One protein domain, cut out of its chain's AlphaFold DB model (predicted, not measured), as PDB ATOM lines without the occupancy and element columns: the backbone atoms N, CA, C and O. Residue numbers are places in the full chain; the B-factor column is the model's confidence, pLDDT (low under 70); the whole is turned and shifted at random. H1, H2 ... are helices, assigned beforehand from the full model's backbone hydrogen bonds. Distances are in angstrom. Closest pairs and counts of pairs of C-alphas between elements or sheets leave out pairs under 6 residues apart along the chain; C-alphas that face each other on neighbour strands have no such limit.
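What this domain is: This is residues 2 to 82 of the 82 residues of an uncharacterized protein of Moorea sp. SIO1F2 (UniProt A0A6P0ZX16). This is a small body with little regular structure: the long helix H3 runs along it, H1 stands crosswise near H3's residue 47, short H2 and loops make up much of the rest, and residues 63 to 82 stick out as a long tail. The printed part has 81 residues with three named helices, in the order H1, H2, H3, and no named strand. The class is all helix, with 32 residues in named elements; the whole is loose, radius of gyration of the C-alphas 16.7 A, spanning 49 by 37 by 27 A.

Where its parts are: H3, residues 44 to 62, is 26.0 A long and ends at C-alpha 62 (-37.694, -32.063, 12.035). H1, residues 9 to 17, begins at C-alpha 9 (-37.629, -31.241, 36.999) and is 12.3 A long. H2, residues 31 to 34, is 5.1 A long.

How they stand to each other: H3 and H1 are close but not clearly touching; their closest C-alphas, of Ile 47 and Leu 11, are 6.8 A apart. Their lines are about perpendicular, at 85 degrees. H2 is apart from both. In H1 and H3 every O i to N i+4 pair is within hydrogen-bond range; H2 is too short for one.

The domain as a whole: The C-alphas farthest apart, of Asp 41 and Gly 82, are 51.5 A apart. The printed part has no cut. The link H1 to H2 is long, 13 residues. Residues 2 to 7 and 62 to 82 have pLDDT under 70.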
ATOM      1  N   SER A   2     -48.357 -32.330  20.333       32.16
ATOM      2  CA  SER A   2     -47.575 -33.305  21.110       32.16
ATOM      3  C   SER A   2     -46.469 -32.598  21.883       32.16
ATOM      4  O   SER A   2     -45.445 -32.230  21.313       32.16
ATOM      5  N   THR A   3     -46.683 -32.389  23.179       46.00
ATOM      6  CA  THR A   3     -45.659 -31.861  24.083       46.00
ATOM      7  C   THR A   3     -44.679 -32.982  24.412       46.00
ATOM      8  O   THR A   3     -45.024 -33.927  25.120       46.00
ATOM      9  N   ILE A   4     -43.454 -32.895  23.892       51.38
ATOM     10  CA  ILE A   4     -42.353 -33.764  24.316       51.38
ATOM     11  C   ILE A   4     -42.035 -33.392  25.769       51.38
ATOM     12  O   ILE A   4     -41.413 -32.364  26.029       51.38
ATOM     13  N   LYS A   5     -42.508 -34.196  26.727       49.72
ATOM     14  CA  LYS A   5     -42.180 -34.032  28.148       49.72
ATOM     15  C   LYS A   5     -40.793 -34.608  28.410       49.72
ATOM     16  O   LYS A   5     -40.633 -35.811  28.605       49.72
ATOM     17  N   ILE A   6     -39.786 -33.745  28.403       55.97
ATOM     18  CA  ILE A   6     -38.460 -34.090  28.912       55.97
ATOM     19  C   ILE A   6     -38.593 -34.210  30.434       55.97
ATOM     20  O   ILE A   6     -38.997 -33.259  31.095       55.97
ATOM     21  N   SER A   7     -38.316 -35.394  30.979       60.06
ATOM     22  CA  SER A   7     -38.472 -35.707  32.409       60.06
ATOM     23  C   SER A   7     -37.311 -35.147  33.239       60.06
ATOM     24  O   SER A   7     -36.601 -35.892  33.904       60.06
ATOM     25  N   ASP A   8     -37.081 -33.839  33.153       71.44
ATOM     26  CA  ASP A   8     -36.111 -33.124  33.976       71.44
ATOM     27  C   ASP A   8     -36.860 -32.054  34.795       71.44
ATOM     28  O   ASP A   8     -37.508 -31.182  34.209       71.44
ATOM     29  N   PRO A   9     -36.832 -32.120  36.140       79.94
ATOM     30  CA  PRO A   9     -37.629 -31.241  36.999       79.94
ATOM     31  C   PRO A   9     -37.180 -29.775  36.954       79.94
ATOM     32  O   PRO A   9     -37.933 -28.886  37.361       79.94
ATOM     33  N   ASN A  10     -35.967 -29.498  36.478       82.00
ATOM     34  CA  ASN A  10     -35.487 -28.137  36.282       82.00
ATOM     35  C   ASN A  10     -35.956 -27.605  34.922       82.00
ATOM     36  O   ASN A  10     -36.358 -26.449  34.816       82.00
ATOM     37  N   LEU A  11     -35.998 -28.460  33.899       82.06
ATOM     38  CA  LEU A  11     -36.566 -28.125  32.595       82.06
ATOM     39  C   LEU A  11     -38.088 -27.910  32.669       82.06
ATOM     40  O   LEU A  11     -38.596 -26.960  32.084       82.06
ATOM     41  N   ASP A  12     -38.813 -28.738  33.422       84.50
ATOM     42  CA  ASP A  12     -40.262 -28.584  33.638       84.50
ATOM     43  C   ASP A  12     -40.593 -27.256  34.345       84.50
ATOM     44  O   ASP A  12     -41.452 -26.490  33.896       84.50
ATOM     45  N   ARG A  13     -39.815 -26.907  35.382       87.56
ATOM     46  CA  ARG A  13     -39.891 -25.589  36.028       87.56
ATOM     47  C   ARG A  13     -39.559 -24.454  35.066       87.56
ATOM     48  O   ARG A  13     -40.289 -23.467  35.035       87.56
ATOM     49  N   PHE A  14     -38.520 -24.603  34.246       90.50
ATOM     50  CA  PHE A  14     -38.169 -23.619  33.224       90.50
ATOM     51  C   PHE A  14     -39.326 -23.365  32.248       90.50
ATOM     52  O   PHE A  14     -39.682 -22.208  32.018       90.50
ATOM     53  N   TYR A  15     -39.947 -24.419  31.710       87.38
ATOM     54  CA  TYR A  15     -41.093 -24.287  30.802       87.38
ATOM     55  C   TYR A  15     -42.325 -23.689  31.491       87.38
ATOM     56  O   TYR A  15     -43.057 -22.922  30.869       87.38
ATOM     57  N   THR A  16     -42.526 -23.975  32.779       89.31
ATOM     58  CA  THR A  16     -43.604 -23.373  33.582       89.31
ATOM     59  C   THR A  16     -43.391 -21.871  33.786       89.31
ATOM     60  O   THR A  16     -44.333 -21.088  33.679       89.31
ATOM     61  N   GLN A  17     -42.151 -21.444  34.041       91.25
ATOM     62  CA  GLN A  17     -41.802 -20.029  34.208       91.25
ATOM     63  C   GLN A  17     -41.797 -19.255  32.881       91.25
ATOM     64  O   GLN A  17     -42.063 -18.055  32.861       91.25
ATOM     65  N   ASN A  18     -41.506 -19.935  31.770       90.38
ATOM     66  CA  ASN A  18     -41.362 -19.348  30.441       90.38
ATOM     67  C   ASN A  18     -42.415 -19.917  29.477       90.38
ATOM     68  O   ASN A  18     -42.084 -20.528  28.467       90.38
ATOM     69  N   TYR A  19     -43.697 -19.697  29.770       86.75
ATOM     70  CA  TYR A  19     -44.821 -20.297  29.034       86.75
ATOM     71  C   TYR A  19     -44.849 -19.995  27.520       86.75
ATOM     72  O   TYR A  19     -45.356 -20.799  26.742       86.75
ATOM     73  N   ASN A  20     -44.281 -18.864  27.087       86.00
ATOM     74  CA  ASN A  20     -44.166 -18.483  25.671       86.00
ATOM     75  C   ASN A  20     -42.870 -18.975  24.999       86.00
ATOM     76  O   ASN A  20     -42.603 -18.633  23.847       86.00
ATOM     77  N   PHE A  21     -42.021 -19.714  25.714       89.25
ATOM     78  CA  PHE A  21     -40.739 -20.156  25.186       89.25
ATOM     79  C   PHE A  21     -40.922 -21.253  24.134       89.25
ATOM     80  O   PHE A  21     -41.334 -22.374  24.428       89.25
ATOM     81  N   ASP A  22     -40.540 -20.934  22.901       87.75
ATOM     82  CA  ASP A  22     -40.487 -21.877  21.788       87.75
ATOM     83  C   ASP A  22     -39.027 -22.225  21.474       87.75
ATOM     84  O   ASP A  22     -38.294 -21.442  20.865       87.75
ATOM     85  N   ILE A  23     -38.604 -23.431  21.860       87.56
ATOM     86  CA  ILE A  23     -37.228 -23.912  21.679       87.56
ATOM     87  C   ILE A  23     -36.771 -23.920  20.211       87.56
ATOM     88  O   ILE A  23     -35.573 -23.839  19.944       87.56
ATOM     89  N   LEU A  24     -37.683 -24.006  19.237       86.62
ATOM     90  CA  LEU A  24     -37.319 -24.037  17.818       86.62
ATOM     91  C   LEU A  24     -37.022 -22.638  17.279       86.62
ATOM     92  O   LEU A  24     -36.069 -22.470  16.509       86.62
ATOM     93  N   LYS A  25     -37.808 -21.647  17.710       85.94
ATOM     94  CA  LYS A  25     -37.713 -20.250  17.258       85.94
ATOM     95  C   LYS A  25     -36.723 -19.426  18.075       85.94
ATOM     96  O   LYS A  25     -36.168 -18.453  17.571       85.94
ATOM     97  N   PHE A  26     -36.487 -19.807  19.327       87.50
ATOM     98  CA  PHE A  26     -35.676 -19.024  20.248       87.50
ATOM     99  C   PHE A  26     -34.171 -19.116  19.943       87.50
ATOM    100  O   PHE A  26     -33.613 -20.197  19.727       87.50
ATOM    101  N   ASN A  27     -33.476 -17.975  19.968       86.69
ATOM    102  CA  ASN A  27     -32.035 -17.917  19.724       86.69
ATOM    103  C   ASN A  27     -31.230 -18.113  21.021       86.69
ATOM    104  O   ASN A  27     -30.839 -17.155  21.684       86.69
ATOM    105  N   LEU A  28     -30.906 -19.370  21.332       87.62
ATOM    106  CA  LEU A  28     -30.121 -19.761  22.513       87.62
ATOM    107  C   LEU A  28     -28.634 -19.351  22.466       87.62
ATOM    108  O   LEU A  28     -27.887 -19.626  23.407       87.62
ATOM    109  N   ARG A  29     -28.164 -18.750  21.364       85.44
ATOM    110  CA  ARG A  29     -26.778 -18.268  21.216       85.44
ATOM    111  C   ARG A  29     -26.637 -16.775  21.494       85.44
ATOM    112  O   ARG A  29     -25.514 -16.300  21.618       85.44
ATOM    113  N   TYR A  30     -27.747 -16.043  21.567       87.94
ATOM    114  CA  TYR A  30     -27.728 -14.598  21.729       87.94
ATOM    115  C   TYR A  30     -27.967 -14.210  23.188       87.94
ATOM    116  O   TYR A  30     -29.054 -14.414  23.723       87.94
ATOM    117  N   GLN A  31     -26.948 -13.628  23.826       84.44
ATOM    118  CA  GLN A  31     -26.974 -13.321  25.260       84.44
ATOM    119  C   GLN A  31     -28.138 -12.398  25.642       84.44
ATOM    120  O   GLN A  31     -28.790 -12.628  26.654       84.44
ATOM    121  N   ALA A  32     -28.452 -11.398  24.813       86.88
ATOM    122  CA  ALA A  32     -29.546 -10.476  25.107       86.88
ATOM    123  C   ALA A  32     -30.927 -11.153  25.061       86.88
ATOM    124  O   ALA A  32     -31.810 -10.762  25.814       86.88
ATOM    125  N   ALA A  33     -31.104 -12.194  24.234       85.12
ATOM    126  CA  ALA A  33     -32.328 -12.995  24.256       85.12
ATOM    127  C   ALA A  33     -32.413 -13.812  25.552       85.12
ATOM    128  O   ALA A  33     -33.464 -13.860  26.181       85.12
ATOM    129  N   LEU A  34     -31.299 -14.400  26.006       88.06
ATOM    130  CA  LEU A  34     -31.259 -15.175  27.253       88.06
ATOM    131  C   LEU A  34     -31.639 -14.343  28.485       88.06
ATOM    132  O   LEU A  34     -32.253 -14.882  29.402       88.06
ATOM    133  N   SER A  35     -31.324 -13.045  28.492       87.75
ATOM    134  CA  SER A  35     -31.714 -12.126  29.569       87.75
ATOM    135  C   SER A  35     -33.223 -11.860  29.653       87.75
ATOM    136  O   SER A  35     -33.680 -11.339  30.662       87.75
ATOM    137  N   GLN A  36     -33.998 -12.190  28.614       89.12
ATOM    138  CA  GLN A  36     -35.461 -12.047  28.612       89.12
ATOM    139  C   GLN A  36     -36.175 -13.251  29.239       89.12
ATOM    140  O   GLN A  36     -37.386 -13.204  29.447       89.12
ATOM    141  N   LEU A  37     -35.444 -14.336  29.505       90.88
ATOM    142  CA  LEU A  37     -35.986 -15.547  30.110       90.88
ATOM    143  C   LEU A  37     -35.943 -15.458  31.632       90.88
ATOM    144  O   LEU A  37     -35.041 -14.857  32.217       90.88
ATOM    145  N   ASN A  38     -36.913 -16.102  32.269       92.00
ATOM    146  CA  ASN A  38     -36.928 -16.283  33.705       92.00
ATOM    147  C   ASN A  38     -36.078 -17.506  34.083       92.00
ATOM    148  O   ASN A  38     -36.282 -18.602  33.556       92.00
ATOM    149  N   TRP A  39     -35.124 -17.288  34.988       90.50
ATOM    150  CA  TRP A  39     -34.170 -18.283  35.490       90.50
ATOM    151  C   TRP A  39     -34.287 -18.486  37.005       90.50
ATOM    152  O   TRP A  39     -33.365 -18.998  37.635       90.50
ATOM    153  N   GLN A  40     -35.377 -18.019  37.612       90.94
ATOM    154  CA  GLN A  40     -35.549 -18.038  39.056       90.94
ATOM    155  C   GLN A  40     -35.450 -19.469  39.604       90.94
ATOM    156  O   GLN A  40     -36.184 -20.354  39.171       90.94
ATOM    157  N   ASP A  41     -34.540 -19.677  40.560       86.25
ATOM    158  CA  ASP A  41     -34.245 -20.985  41.166       86.25
ATOM    159  C   ASP A  41     -33.778 -22.059  40.158       86.25
ATOM    160  O   ASP A  41     -33.938 -23.258  40.393       86.25
ATOM    161  N   LEU A  42     -33.189 -21.636  39.030       87.38
ATOM    162  CA  LEU A  42     -32.647 -22.515  37.992       87.38
ATOM    163  C   LEU A  42     -31.156 -22.258  37.758       87.38
ATOM    164  O   LEU A  42     -30.701 -21.122  37.620       87.38
ATOM    165  N   GLU A  43     -30.389 -23.336  37.611       88.00
ATOM    166  CA  GLU A  43     -28.990 -23.262  37.191       88.00
ATOM    167  C   GLU A  43     -28.903 -22.992  35.684       88.00
ATOM    168  O   GLU A  43     -28.840 -23.909  34.858       88.00
ATOM    169  N   GLN A  44     -28.889 -21.704  35.325       86.88
ATOM    170  CA  GLN A  44     -28.834 -21.228  33.940       86.88
ATOM    171  C   GLN A  44     -27.831 -21.977  33.039       86.88
ATOM    172  O   GLN A  44     -28.247 -22.396  31.957       86.88
ATOM    173  N   PRO A  45     -26.544 -22.178  33.402       86.94
ATOM    174  CA  PRO A  45     -25.589 -22.819  32.494       86.94
ATOM    175  C   PRO A  45     -25.967 -24.269  32.155       86.94
ATOM    176  O   PRO A  45     -25.875 -24.666  30.992       86.94
ATOM    177  N   SER A  46     -26.450 -25.030  33.138       86.69
ATOM    178  CA  SER A  46     -26.853 -26.433  32.984       86.69
ATOM    179  C   SER A  46     -28.094 -26.565  32.100       86.69
ATOM    180  O   SER A  46     -28.111 -27.354  31.154       86.69
ATOM    181  N   ILE A  47     -29.116 -25.738  32.349       88.25
ATOM    182  CA  ILE A  47     -30.339 -25.725  31.531       88.25
ATOM    183  C   ILE A  47     -30.047 -25.248  30.111       88.25
ATOM    184  O   ILE A  47     -30.548 -25.824  29.147       88.25
ATOM    185  N   LEU A  48     -29.220 -24.215  29.952       90.31
ATOM    186  CA  LEU A  48     -28.886 -23.674  28.640       90.31
ATOM    187  C   LEU A  48     -28.172 -24.705  27.757       90.31
ATOM    188  O   LEU A  48     -28.451 -24.777  26.557       90.31
ATOM    189  N   ASP A  49     -27.267 -25.503  28.324       89.12
ATOM    190  CA  ASP A  49     -26.596 -26.581  27.594       89.12
ATOM    191  C   ASP A  49     -27.590 -27.664  27.140       89.12
ATOM    192  O   ASP A  49     -27.589 -28.061  25.969       89.12
ATOM    193  N   LEU A  50     -28.515 -28.062  28.023       88.44
ATOM    194  CA  LEU A  50     -29.602 -28.986  27.691       88.44
ATOM    195  C   LEU A  50     -30.489 -28.434  26.572       88.44
ATOM    196  O   LEU A  50     -30.701 -29.114  25.569       88.44
ATOM    197  N   LEU A  51     -30.959 -27.190  26.687       89.44
ATOM    198  CA  LEU A  51     -31.796 -26.549  25.672       89.44
ATOM    199  C   LEU A  51     -31.089 -26.488  24.311       89.44
ATOM    200  O   LEU A  51     -31.708 -26.766  23.287       89.44
ATOM    201  N   LYS A  52     -29.783 -26.191  24.274       89.69
ATOM    202  CA  LYS A  52     -28.997 -26.197  23.027       89.69
ATOM    203  C   LYS A  52     -28.907 -27.596  22.415       89.69
ATOM    204  O   LYS A  52     -29.065 -27.738  21.200       89.69
ATOM    205  N   LYS A  53     -28.670 -28.627  23.235       88.12
ATOM    206  CA  LYS A  53     -28.654 -30.031  22.793       88.12
ATOM    207  C   LYS A  53     -30.012 -30.449  22.234       88.12
ATOM    208  O   LYS A  53     -30.067 -30.959  21.115       88.12
ATOM    209  N   TYR A  54     -31.099 -30.157  22.947       86.69
ATOM    210  CA  TYR A  54     -32.457 -30.450  22.490       86.69
ATOM    211  C   TYR A  54     -32.816 -29.691  21.218       86.69
ATOM    212  O   TYR A  54     -33.306 -30.304  20.275       86.69
ATOM    213  N   GLN A  55     -32.505 -28.395  21.125       87.69
ATOM    214  CA  GLN A  55     -32.735 -27.615  19.909       87.69
ATOM    215  C   GLN A  55     -31.998 -28.223  18.705       87.69
ATOM    216  O   GLN A  55     -32.563 -28.311  17.615       87.69
ATOM    217  N   ARG A  56     -30.751 -28.676  18.890       87.06
ATOM    218  CA  ARG A  56     -29.979 -29.344  17.835       87.06
ATOM    219  C   ARG A  56     -30.612 -30.672  17.418       87.06
ATOM    220  O   ARG A  56     -30.751 -30.908  16.223       87.06
ATOM    221  N   LEU A  57     -31.009 -31.510  18.375       86.44
ATOM    222  CA  LEU A  57     -31.669 -32.792  18.105       86.44
ATOM    223  C   LEU A  57     -33.007 -32.601  17.388       86.44
ATOM    224  O   LEU A  57     -33.256 -33.245  16.376       86.44
ATOM    225  N   LEU A  58     -33.837 -31.674  17.867       84.12
ATOM    226  CA  LEU A  58     -35.121 -31.364  17.248       84.12
ATOM    227  C   LEU A  58     -34.945 -30.856  15.819       84.12
ATOM    228  O   LEU A  58     -35.696 -31.269  14.948       84.12
ATOM    229  N   ARG A  59     -33.935 -30.020  15.547       82.56
ATOM    230  CA  ARG A  59     -33.632 -29.589  14.174       82.56
ATOM    231  C   ARG A  59     -33.217 -30.753  13.281       82.56
ATOM    232  O   ARG A  59     -33.683 -30.805  12.157       82.56
ATOM    233  N   LEU A  60     -32.404 -31.685  13.774       80.88
ATOM    234  CA  LEU A  60     -32.010 -32.873  13.006       80.88
ATOM    235  C   LEU A  60     -33.191 -33.816  12.732       80.88
ATOM    236  O   LEU A  60     -33.229 -34.451  11.685       80.88
ATOM    237  N   LEU A  61     -34.147 -33.907  13.661       76.44
ATOM    238  CA  LEU A  61     -35.334 -34.756  13.523       76.44
ATOM    239  C   LEU A  61     -36.441 -34.121  12.666       76.44
ATOM    240  O   LEU A  61     -37.100 -34.830  11.916       76.44
ATOM    241  N   LEU A  62     -36.668 -32.808  12.788       66.94
ATOM    242  CA  LEU A  62     -37.694 -32.063  12.035       66.94
ATOM    243  C   LEU A  62     -37.224 -31.671  10.635       66.94
ATOM    244  O   LEU A  62     -38.028 -31.594   9.710       66.94
ATOM    245  N   PHE A  63     -35.925 -31.434  10.489       62.69
ATOM    246  CA  PHE A  63     -35.258 -31.203   9.219       62.69
ATOM    247  C   PHE A  63     -34.212 -32.305   9.056       62.69
ATOM    248  O   PHE A  63     -33.013 -32.029   9.182       62.69
ATOM    249  N   PRO A  64     -34.631 -33.567   8.819       52.47
ATOM    250  CA  PRO A  64     -33.684 -34.549   8.322       52.47
ATOM    251  C   PRO A  64     -33.087 -33.919   7.068       52.47
ATOM    252  O   PRO A  64     -33.829 -33.473   6.194       52.47
ATOM    253  N   SER A  65     -31.767 -33.747   7.046       47.47
ATOM    254  CA  SER A  65     -31.077 -33.156   5.906       47.47
ATOM    255  C   SER A  65     -31.558 -33.865   4.633       47.47
ATOM    256  O   SER A  65     -31.277 -35.044   4.422       47.47
ATOM    257  N   TRP A  66     -32.320 -33.154   3.798       49.72
ATOM    258  CA  TRP A  66     -32.723 -33.599   2.463       49.72
ATOM    259  C   TRP A  66     -31.544 -33.497   1.479       49.72
ATOM    260  O   TRP A  66     -31.741 -33.481   0.270       49.72
ATOM    261  N   GLU A  67     -30.294 -33.476   1.956       49.38
ATOM    262  CA  GLU A  67     -29.093 -33.502   1.105       49.38
ATOM    263  C   GLU A  67     -28.894 -34.849   0.380       49.38
ATOM    264  O   GLU A  67     -27.909 -35.029  -0.329       49.38
ATOM    265  N   GLY A  68     -29.842 -35.786   0.503       46.25
ATOM    266  CA  GLY A  68     -29.950 -36.975  -0.348       46.25
ATOM    267  C   GLY A  68     -31.029 -36.910  -1.438       46.25
ATOM    268  O   GLY A  68     -31.046 -37.770  -2.311       46.25
ATOM    269  N   LEU A  69     -31.933 -35.926  -1.422       43.91
ATOM    270  CA  LEU A  69     -33.011 -35.797  -2.408       43.91
ATOM    271  C   LEU A  69     -33.202 -34.314  -2.718       43.91
ATOM    272  O   LEU A  69     -33.873 -33.595  -1.984       43.91
ATOM    273  N   GLY A  70     -32.563 -33.865  -3.798       43.44
ATOM    274  CA  GLY A  70     -32.545 -32.477  -4.247       43.44
ATOM    275  C   GLY A  70     -33.937 -31.905  -4.493       43.44
ATOM    276  O   GLY A  70     -34.441 -31.941  -5.611       43.44
ATOM    277  N   VAL A  71     -34.530 -31.317  -3.460       46.91
ATOM    278  CA  VAL A  71     -35.694 -30.449  -3.593       46.91
ATOM    279  C   VAL A  71     -35.467 -29.248  -2.689       46.91
ATOM    280  O   VAL A  71     -35.691 -29.277  -1.481       46.91
ATOM    281  N   GLY A  72     -34.933 -28.192  -3.303       42.38
ATOM    282  CA  GLY A  72     -34.842 -26.878  -2.695       42.38
ATOM    283  C   GLY A  72     -36.228 -26.398  -2.279       42.38
ATOM    284  O   GLY A  72     -37.216 -26.573  -2.993       42.38
ATOM    285  N   TRP A  73     -36.278 -25.798  -1.097       43.03
ATOM    286  CA  TRP A  73     -37.445 -25.138  -0.536       43.03
ATOM    287  C   TRP A  73     -37.859 -23.997  -1.473       43.03
ATOM    288  O   TRP A  73     -37.280 -22.911  -1.438       43.03
ATOM    289  N   PHE A  74     -38.838 -24.241  -2.343       43.44
ATOM    290  CA  PHE A  74     -39.535 -23.150  -3.003       43.44
ATOM    291  C   PHE A  74     -40.261 -22.357  -1.918       43.44
ATOM    292  O   PHE A  74     -41.089 -22.878  -1.173       43.44
ATOM    293  N   VAL A  75     -39.884 -21.088  -1.820       46.44
ATOM    294  CA  VAL A  75     -40.658 -20.026  -1.192       46.44
ATOM    295  C   VAL A  75     -42.054 -20.057  -1.811       46.44
ATOM    296  O   VAL A  75     -42.227 -19.675  -2.965       46.44
ATOM    297  N   VAL A  76     -43.042 -20.536  -1.060       44.09
ATOM    298  CA  VAL A  76     -44.455 -20.341  -1.393       44.09
ATOM    299  C   VAL A  76     -45.007 -19.335  -0.396       44.09
ATOM    300  O   VAL A  76     -45.622 -19.697   0.595       44.09
ATOM    301  N   ASP A  77     -44.700 -18.065  -0.642       42.78
ATOM    302  CA  ASP A  77     -45.556 -16.949  -0.232       42.78
ATOM    303  C   ASP A  77     -45.435 -15.847  -1.293       42.78
ATOM    304  O   ASP A  77     -44.880 -14.769  -1.104       42.78
ATOM    305  N   TRP A  78     -45.869 -16.198  -2.503       48.62
ATOM    306  CA  TRP A  78     -46.221 -15.247  -3.544       48.62
ATOM    307  C   TRP A  78     -47.503 -15.791  -4.167       48.62
ATOM    308  O   TRP A  78     -47.447 -16.806  -4.854       48.62
ATOM    309  N   LEU A  79     -48.644 -15.201  -3.787       41.72
ATOM    310  CA  LEU A  79     -49.940 -15.110  -4.490       41.72
ATOM    311  C   LEU A  79     -51.086 -14.919  -3.473       41.72
ATOM    312  O   LEU A  79     -51.971 -15.757  -3.322       41.72
ATOM    313  N   GLY A  80     -51.084 -13.772  -2.793       38.56
ATOM    314  CA  GLY A  80     -52.302 -13.176  -2.248       38.56
ATOM    315  C   GLY A  80     -52.942 -12.297  -3.319       38.56
ATOM    316  O   GLY A  80     -52.706 -11.094  -3.344       38.56
ATOM    317  N   VAL A  81     -53.683 -12.915  -4.239       43.12
ATOM    318  CA  VAL A  81     -54.668 -12.220  -5.077       43.12
ATOM    319  C   VAL A  81     -55.954 -12.134  -4.262       43.12
ATOM    320  O   VAL A  81     -56.516 -13.166  -3.891       43.12
ATOM    321  N   GLY A  82     -56.389 -10.909  -3.986       37.56
ATOM    322  CA  GLY A  82     -57.709 -10.544  -3.483       37.56
ATOM    323  C   GLY A  82     -58.107  -9.221  -4.110       37.56
ATOM    324  O   GLY A  82     -57.243  -8.316  -4.105       37.56
TER     325      GLY A  82